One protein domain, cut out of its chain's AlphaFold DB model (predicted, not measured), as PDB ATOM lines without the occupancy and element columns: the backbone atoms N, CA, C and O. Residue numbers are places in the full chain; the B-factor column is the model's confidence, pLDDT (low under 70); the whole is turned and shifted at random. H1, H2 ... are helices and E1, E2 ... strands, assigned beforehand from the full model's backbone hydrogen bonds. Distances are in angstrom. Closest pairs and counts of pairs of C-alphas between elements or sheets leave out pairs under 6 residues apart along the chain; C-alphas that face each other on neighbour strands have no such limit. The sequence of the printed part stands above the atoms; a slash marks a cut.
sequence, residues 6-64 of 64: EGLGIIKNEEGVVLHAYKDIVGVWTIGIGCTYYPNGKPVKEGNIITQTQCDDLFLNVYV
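This is residues 6 to 64 of the 64 residues of an uncharacterized protein of Mucilaginibacter rubeus (UniProt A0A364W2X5). A small two-stranded hairpin, E1 and E2, makes one side of the domain, and two helices, H1 and H2, stand toward the other, at a steep tilt of 62 degrees and nearest each other at Leu 8 of H1 and Tyr 63, the last residue of H2. A long loop, residues 33 to 51, leads from the hairpin to H2, which packs near E2. The 59 printed residues hold two named helices and two named strands, in the order H1, E1, E2, H2; the sheet, E1 - E2, is antiparallel, and the class is mixed, helices and strands. The whole is compact, with a radius of gyration of the C-alphas of 10.8 A and spans of 31 by 24 by 18 A.

H1, residues 6 to 15, is joined by a tight link to E1, residues 18 to 23. E1 and E2, residues 29 to 32, form an antiparallel hairpin with 163 degrees between their directions; N 22 and O 30 are 2.9 A apart and N 32 and O 18 are 2.8 A apart, both within hydrogen-bond range. The closest C-alphas of E2 and H2, residues 52 to 63, are those of Gly 32 and Cys 55, 5.0 A apart. The closest C-alphas of E1 and H2, those of Leu 19 and Gln 52, are 6.9 A apart. H1 and H2 are close but not clearly touching, with the C-alphas of Leu 8 and Tyr 63 closest at 7.9 A. They run opposite ways at a steep tilt of 62 degrees. H1 and E2 are apart. In H1 and H2 every O i to N i+4 pair is within hydrogen-bond range.

H1 begins at C-alpha 6, (-33.856, 28.517, 34.517), and measures 14.4 A. E1 measures 11.1 A and E2 10.8 A. H2 measures 16.7 A and ends at C-alpha 63, (-31.648, 22.335, 44.756).

The C-alphas farthest apart, those of Glu 6 and Glu 46, are 31.5 A apart. The printed part has no cut, and the link from E2 to H2 is long. The mean pLDDT of the printed part is 92.9, and residue 64, the chain's last, is under 70.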
ATOM      1  N   GLU A   6     -34.510  27.260  34.897       89.69
ATOM      2  CA  GLU A   6     -33.856  28.517  34.517       89.69
ATOM      3  C   GLU A   6     -32.918  29.013  35.622       89.69
ATOM      4  O   GLU A   6     -31.756  29.307  35.351       89.69
ATOM      5  N   GLY A   7     -33.379  29.011  36.876       89.38
ATOM      6  CA  GLY A   7     -32.557  29.392  38.023       89.38
ATOM      7  C   GLY A   7     -31.359  28.464  38.224       89.38
ATOM      8  O   GLY A   7     -30.263  28.938  38.508       89.38
ATOM      9  N   LEU A   8     -31.530  27.157  37.996       88.19
ATOM     10  CA  LEU A   8     -30.425  26.191  38.023       88.19
ATOM     11  C   LEU A   8     -29.358  26.508  36.965       88.19
ATOM     12  O   LEU A   8     -28.166  26.406  37.250       88.19
ATOM     13  N   GLY A   9     -29.777  26.910  35.762       88.62
ATOM     14  CA  GLY A   9     -28.866  27.311  34.691       88.62
ATOM     15  C   GLY A   9     -28.055  28.555  35.047       88.62
ATOM     16  O   GLY A   9     -26.844  28.567  34.844       88.62
ATOM     17  N   ILE A  10     -28.705  29.569  35.627       91.94
ATOM     18  CA  ILE A  10     -28.031  30.792  36.085       91.94
ATOM     19  C   ILE A  10     -26.993  30.448  37.157       91.94
ATOM     20  O   ILE A  10     -25.830  30.792  37.000       91.94
ATOM     21  N   ILE A  11     -27.380  29.700  38.195       89.75
ATOM     22  CA  ILE A  11     -26.460  29.324  39.280       89.75
ATOM     23  C   ILE A  11     -25.257  28.558  38.736       89.75
ATOM     24  O   ILE A  11     -24.126  28.897  39.057       89.75
ATOM     25  N   LYS A  12     -25.479  27.555  37.878       89.38
ATOM     26  CA  LYS A  12     -24.382  26.776  37.290       89.38
ATOM     27  C   LYS A  12     -23.413  27.649  36.484       89.38
ATOM     28  O   LYS A  12     -22.215  27.379  36.497       89.38
ATOM     29  N   ASN A  13     -23.917  28.663  35.784       90.81
ATOM     30  CA  ASN A  13     -23.085  29.575  34.999       90.81
ATOM     31  C   ASN A  13     -22.275  30.537  35.879       90.81
ATOM     32  O   ASN A  13     -21.118  30.792  35.560       90.81
ATOM     33  N   GLU A  14     -22.863  31.041  36.965       92.56
ATOM     34  CA  GLU A  14     -22.200  31.980  37.882       92.56
ATOM     35  C   GLU A  14     -21.189  31.279  38.806       92.56
ATOM     36  O   GLU A  14     -20.077  31.764  38.993       92.56
ATOM     37  N   GLU A  15     -21.548  30.116  39.358       89.88
ATOM     38  CA  GLU A  15     -20.696  29.340  40.276       89.88
ATOM     39  C   GLU A  15     -19.614  28.536  39.539       89.88
ATOM     40  O   GLU A  15     -18.537  28.265  40.074       89.88
ATOM     41  N   GLY A  16     -19.888  28.136  38.295       91.81
ATOM     42  CA  GLY A  16     -19.020  27.256  37.525       91.81
ATOM     43  C   GLY A  16     -19.030  25.801  38.011       91.81
ATOM     44  O   GLY A  16     -19.763  25.405  38.916       91.81
ATOM     45  N   VAL A  17     -18.219  24.964  37.354       95.31
ATOM     46  CA  VAL A  17     -18.109  23.526  37.645       95.31
ATOM     47  C   VAL A  17     -16.673  23.167  37.996       95.31
ATOM     48  O   VAL A  17     -15.776  23.297  37.161       95.31
ATOM     49  N   VAL A  18     -16.470  22.623  39.198       96.12
ATOM     50  CA  VAL A  18     -15.164  22.124  39.647       96.12
ATOM     51  C   VAL A  18     -15.245  20.630  39.961       96.12
ATOM     52  O   VAL A  18     -15.877  20.201  40.921       96.12
ATOM     53  N   LEU A  19     -14.597  19.806  39.135       97.31
ATOM     54  CA  LEU A  19     -14.694  18.338  39.217       97.31
ATOM     55  C   LEU A  19     -13.750  17.691  40.242       97.31
ATOM     56  O   LEU A  19     -13.798  16.481  40.452       97.31
ATOM     57  N   HIS A  20     -12.893  18.480  40.883       97.31
ATOM     58  CA  HIS A  20     -12.001  18.050  41.954       97.31
ATOM     59  C   HIS A  20     -12.285  18.867  43.211       97.31
ATOM     60  O   HIS A  20     -12.648  20.038  43.128       97.31
ATOM     61  N   ALA A  21     -12.125  18.253  44.380       97.56
ATOM     62  CA  ALA A  21     -12.290  18.959  45.638       97.56
ATOM     63  C   ALA A  21     -11.245  20.073  45.770       97.56
ATOM     64  O   ALA A  21     -10.049  19.848  45.579       97.56
ATOM     65  N   TYR A  22     -11.708  21.258  46.144       96.69
ATOM     66  CA  TYR A  22     -10.887  22.434  46.399       96.69
ATOM     67  C   TYR A  22     -11.257  23.034  47.754       96.69
ATOM     68  O   TYR A  22     -12.330  22.763  48.295       96.69
ATOM     69  N   LYS A  23     -10.356  23.831  48.329       97.12
ATOM     70  CA  LYS A  23     -10.695  24.663  49.485       97.12
ATOM     71  C   LYS A  23     -11.234  25.994  48.993       97.12
ATOM     72  O   LYS A  23     -10.593  26.641  48.167       97.12
ATOM     73  N   ASP A  24     -12.388  26.388  49.510       94.31
ATOM     74  CA  ASP A  24     -12.913  27.733  49.308       94.31
ATOM     75  C   ASP A  24     -12.089  28.789  50.078       94.31
ATOM     76  O   ASP A  24     -11.093  28.483  50.744       94.31
ATOM     77  N   ILE A  25     -12.521  30.051  50.006       94.19
ATOM     78  CA  ILE A  25     -11.835  31.183  50.649       94.19
ATOM     79  C   ILE A  25     -11.788  31.097  52.184       94.19
ATOM     80  O   ILE A  25     -10.958  31.766  52.797       94.19
ATOM     81  N   VAL A  26     -12.652  30.290  52.810       95.56
ATOM     82  CA  VAL A  26     -12.684  30.070  54.266       95.56
ATOM     83  C   VAL A  26     -12.066  28.724  54.669       95.56
ATOM     84  O   VAL A  26     -12.020  28.392  55.853       95.56
ATOM     85  N   GLY A  27     -11.524  27.967  53.711       95.75
ATOM     86  CA  GLY A  27     -10.800  26.719  53.940       95.75
ATOM     87  C   GLY A  27     -11.672  25.463  54.003       95.75
ATOM     88  O   GLY A  27     -11.169  24.414  54.421       95.75
ATOM     89  N   VAL A  28     -12.942  25.538  53.594       97.38
ATOM     90  CA  VAL A  28     -13.877  24.406  53.567       97.38
ATOM     91  C   VAL A  28     -13.747  23.648  52.249       97.38
ATOM     92  O   VAL A  28     -13.674  24.232  51.167       97.38
ATOM     93  N   TRP A  29     -13.709  22.318  52.345       97.81
ATOM     94  CA  TRP A  29     -13.678  21.450  51.173       97.81
ATOM     95  C   TRP A  29     -14.995  21.537  50.404       97.81
ATOM     96  O   TRP A  29     -16.064  21.264  50.950       97.81
ATOM     97  N   THR A  30     -14.881  21.888  49.128       96.69
ATOM     98  CA  THR A  30     -15.989  22.150  48.213       96.69
ATOM     99  C   THR A  30     -15.749  21.414  46.896       96.69
ATOM    100  O   THR A  30     -14.601  21.215  46.492       96.69
ATOM    101  N   ILE A  31     -16.812  20.954  46.236       97.19
ATOM    102  CA  ILE A  31     -16.753  20.264  44.942       97.19
ATOM    103  C   ILE A  31     -18.014  20.537  44.114       97.19
ATOM    104  O   ILE A  31     -19.067  20.887  44.645       97.19
ATOM    105  N   GLY A  32     -17.921  20.334  42.803       95.69
ATOM    106  CA  GLY A  32     -19.028  20.496  41.874       95.69
ATOM    107  C   GLY A  32     -19.414  21.960  41.713       95.69
ATOM    108  O   GLY A  32     -18.571  22.774  41.342       95.69
ATOM    109  N   ILE A  33     -20.684  22.262  41.982       94.50
ATOM    110  CA  ILE A  33     -21.261  23.611  41.940       94.50
ATOM    111  C   ILE A  33     -21.484  24.055  43.393       94.50
ATOM    112  O   ILE A  33     -22.565  23.861  43.953       94.50
ATOM    113  N   GLY A  34     -20.416  24.527  44.045       91.94
ATOM    114  CA  GLY A  34     -20.467  25.085  45.405       91.94
ATOM    115  C   GLY A  34     -20.875  24.110  46.524       91.94
ATOM    116  O   GLY A  34     -21.341  24.542  47.576       91.94
ATOM    117  N   CYS A  35     -20.750  22.790  46.332       94.06
ATOM    118  CA  CYS A  35     -21.244  21.804  47.298       94.06
ATOM    119  C   CYS A  35     -20.172  21.401  48.322       94.06
ATOM    120  O   CYS A  35     -19.087  20.958  47.954       94.06
ATOM    121  N   THR A  36     -20.502  21.470  49.615       95.38
ATOM    122  CA  THR A  36     -19.619  21.072  50.735       95.38
ATOM    123  C   THR A  36     -19.980  19.710  51.346       95.38
ATOM    124  O   THR A  36     -19.197  19.124  52.100       95.38
ATOM    125  N   TYR A  37     -21.141  19.156  50.978       95.06
ATOM    126  CA  TYR A  37     -21.629  17.840  51.394       95.06
ATOM    127  C   TYR A  37     -22.240  17.075  50.219       95.06
ATOM    128  O   TYR A  37     -22.805  17.660  49.298       95.06
ATOM    129  N   TYR A  38     -22.169  15.749  50.289       92.75
ATOM    130  CA  TYR A  38     -22.896  14.840  49.407       92.75
ATOM    131  C   TYR A  38     -24.330  14.592  49.921       92.75
ATOM    132  O   TYR A  38     -24.583  14.768  51.115       92.75
ATOM    133  N   PRO A  39     -25.266  14.082  49.090       88.75
ATOM    134  CA  PRO A  39     -26.663  13.863  49.491       88.75
ATOM    135  C   PRO A  39     -26.830  12.864  50.645       88.75
ATOM    136  O   PRO A  39     -27.827  12.873  51.355       88.75
ATOM    137  N   ASN A  40     -25.828  12.010  50.864       89.69
ATOM    138  CA  ASN A  40     -25.765  11.084  51.997       89.69
ATOM    139  C   ASN A  40     -25.285  11.740  53.311       89.69
ATOM    140  O   ASN A  40     -25.021  11.029  54.280       89.69
ATOM    141  N   GLY A  41     -25.103  13.063  53.337       90.25
ATOM    142  CA  GLY A  41     -24.633  13.824  54.493       90.25
ATOM    143  C   GLY A  41     -23.127  13.734  54.755       90.25
ATOM    144  O   GLY A  41     -22.647  14.295  55.739       90.25
ATOM    145  N   LYS A  42     -22.346  13.045  53.909       94.19
ATOM    146  CA  LYS A  42     -20.886  13.000  54.066       94.19
ATOM    147  C   LYS A  42     -20.264  14.318  53.590       94.19
ATOM    148  O   LYS A  42     -20.613  14.771  52.501       94.19
ATOM    149  N   PRO A  43     -19.326  14.908  54.352       95.88
ATOM    150  CA  PRO A  43     -18.610  16.097  53.908       95.88
ATOM    151  C   PRO A  43     -17.671  15.757  52.751       95.88
ATOM    152  O   PRO A  43     -17.127  14.647  52.692       95.88
ATOM    153  N   VAL A  44     -17.453  16.732  51.873       96.88
ATOM    154  CA  VAL A  44     -16.406  16.678  50.848       96.88
ATOM    155  C   VAL A  44     -15.041  16.660  51.531       96.88
ATOM    156  O   VAL A  44     -14.841  17.259  52.591       96.88
ATOM    157  N   LYS A  45     -14.095  15.924  50.950       97.38
ATOM    158  CA  LYS A  45     -12.736  15.794  51.477       97.38
ATOM    159  C   LYS A  45     -11.706  15.978  50.377       97.38
ATOM    160  O   LYS A  45     -12.005  15.842  49.191       97.38
ATOM    161  N   GLU A  46     -10.478  16.238  50.807       97.50
ATOM    162  CA  GLU A  46      -9.309  16.281  49.936       97.50
ATOM    163  C   GLU A  46      -9.234  15.056  49.018       97.50
ATOM    164  O   GLU A  46      -9.508  13.926  49.433       97.50
ATOM    165  N   GLY A  47      -8.872  15.292  47.758       96.94
ATOM    166  CA  GLY A  47      -8.708  14.236  46.761       96.94
ATOM    167  C   GLY A  47     -10.015  13.635  46.236       96.94
ATOM    168  O   GLY A  47      -9.963  12.725  45.413       96.94
ATOM    169  N   ASN A  48     -11.190  14.113  46.665       97.44
ATOM    170  CA  ASN A  48     -12.433  13.735  45.996       97.44
ATOM    171  C   ASN A  48     -12.448  14.273  44.561       97.44
ATOM    172  O   ASN A  48     -12.103  15.426  44.304       97.44
ATOM    173  N   ILE A  49     -12.856  13.414  43.633       97.31
ATOM    174  CA  ILE A  49     -13.011  13.714  42.212       97.31
ATOM    175  C   ILE A  49     -14.372  13.172  41.801       97.31
ATOM    176  O   ILE A  49     -14.751  12.071  42.209       97.31
ATOM    177  N   ILE A  50     -15.103  13.948  41.011       96.75
ATOM    178  CA  ILE A  50     -16.400  13.562  40.466       96.75
ATOM    179  C   ILE A  50     -16.407  13.724  38.949       96.75
ATOM    180  O   ILE A  50     -15.667  14.524  38.381       96.75
ATOM    181  N   THR A  51     -17.256  12.962  38.273       97.50
ATOM    182  CA  THR A  51     -17.535  13.163  36.850       97.50
ATOM    183  C   THR A  51     -18.511  14.322  36.650       97.50
ATOM    184  O   THR A  51     -19.199  14.741  37.582       97.50
ATOM    185  N   GLN A  52     -18.626  14.815  35.415       94.94
ATOM    186  CA  GLN A  52     -19.637  15.822  35.072       94.94
ATOM    187  C   GLN A  52     -21.054  15.351  35.432       94.94
ATOM    188  O   GLN A  52     -21.815  16.107  36.022       94.94
ATOM    189  N   THR A  53     -21.376  14.084  35.161       95.06
ATOM    190  CA  THR A  53     -22.675  13.490  35.509       95.06
ATOM    191  C   THR A  53     -22.908  13.490  37.015       95.06
ATOM    192  O   THR A  53     -23.958  13.920  37.469       95.06
ATOM    193  N   GLN A  54     -21.907  13.092  37.806       94.88
ATOM    194  CA  GLN A  54     -22.003  13.135  39.266       94.88
ATOM    195  C   GLN A  54     -22.145  14.566  39.800       94.88
ATOM    196  O   GLN A  54     -22.824  14.772  40.799       94.88
ATOM    197  N   CYS A  55     -21.515  15.548  39.149       95.06
ATOM    198  CA  CYS A  55     -21.672  16.963  39.476       95.06
ATOM    199  C   CYS A  55     -23.104  17.445  39.214       95.06
ATOM    200  O   CYS A  55     -23.712  18.065  40.086       95.06
ATOM    201  N   ASP A  56     -23.659  17.115  38.048       92.25
ATOM    202  CA  ASP A  56     -25.026  17.484  37.683       92.25
ATOM    203  C   ASP A  56     -26.050  16.809  38.611       92.25
ATOM    204  O   ASP A  56     -26.966  17.468  39.101       92.25
ATOM    205  N   ASP A  57     -25.850  15.529  38.940       92.75
ATOM    206  CA  ASP A  57     -26.682  14.804  39.903       92.75
ATOM    207  C   ASP A  57     -26.588  15.421  41.304       92.75
ATOM    208  O   ASP A  57     -27.609  15.623  41.964       92.75
ATOM    209  N   LEU A  58     -25.375  15.739  41.772       92.00
ATOM    210  CA  LEU A  58     -25.153  16.383  43.068       92.00
ATOM    211  C   LEU A  58     -25.900  17.716  43.142       92.00
ATOM    212  O   LEU A  58     -26.627  17.960  44.102       92.00
ATOM    213  N   PHE A  59     -25.770  18.539  42.106       90.69
ATOM    214  CA  PHE A  59     -26.436  19.829  42.013       90.69
ATOM    215  C   PHE A  59     -27.963  19.690  42.029       90.69
ATOM    216  O   PHE A  59     -28.641  20.357  42.807       90.69
ATOM    217  N   LEU A  60     -28.524  18.767  41.246       88.56
ATOM    218  CA  LEU A  60     -29.971  18.548  41.222       88.56
ATOM    219  C   LEU A  60     -30.513  18.072  42.575       88.56
ATOM    220  O   LEU A  60     -31.549  18.564  43.010       88.56
ATOM    221  N   ASN A  61     -29.809  17.176  43.271       86.56
ATOM    222  CA  ASN A  61     -30.253  16.661  44.572       86.56
ATOM    223  C   ASN A  61     -30.185  17.697  45.710       86.56
ATOM    224  O   ASN A  61     -30.823  17.507  46.743       86.56
ATOM    225  N   VAL A  62     -29.408  18.773  45.554       79.69
ATOM    226  CA  VAL A  62     -29.314  19.853  46.552       79.69
ATOM    227  C   VAL A  62     -30.416  20.906  46.358       79.69
ATOM    228  O   VAL A  62     -30.909  21.468  47.340       79.69
ATOM    229  N   TYR A  63     -30.814  21.177  45.111       74.88
ATOM    230  CA  TYR A  63     -31.648  22.335  44.756       74.88
ATOM    231  C   TYR A  63     -33.081  22.012  44.278       74.88
ATOM    232  O   TYR A  63     -33.865  22.947  44.066       74.88
ATOM    233  N   VAL A  64     -33.441  20.733  44.108       67.06
ATOM    234  CA  VAL A  64     -34.774  20.262  43.659       67.06
ATOM    235  C   VAL A  64     -35.479  19.480  44.765       67.06
ATOM    236  O   VAL A  64     -36.690  19.742  44.989       67.06
TER     237      VAL A  64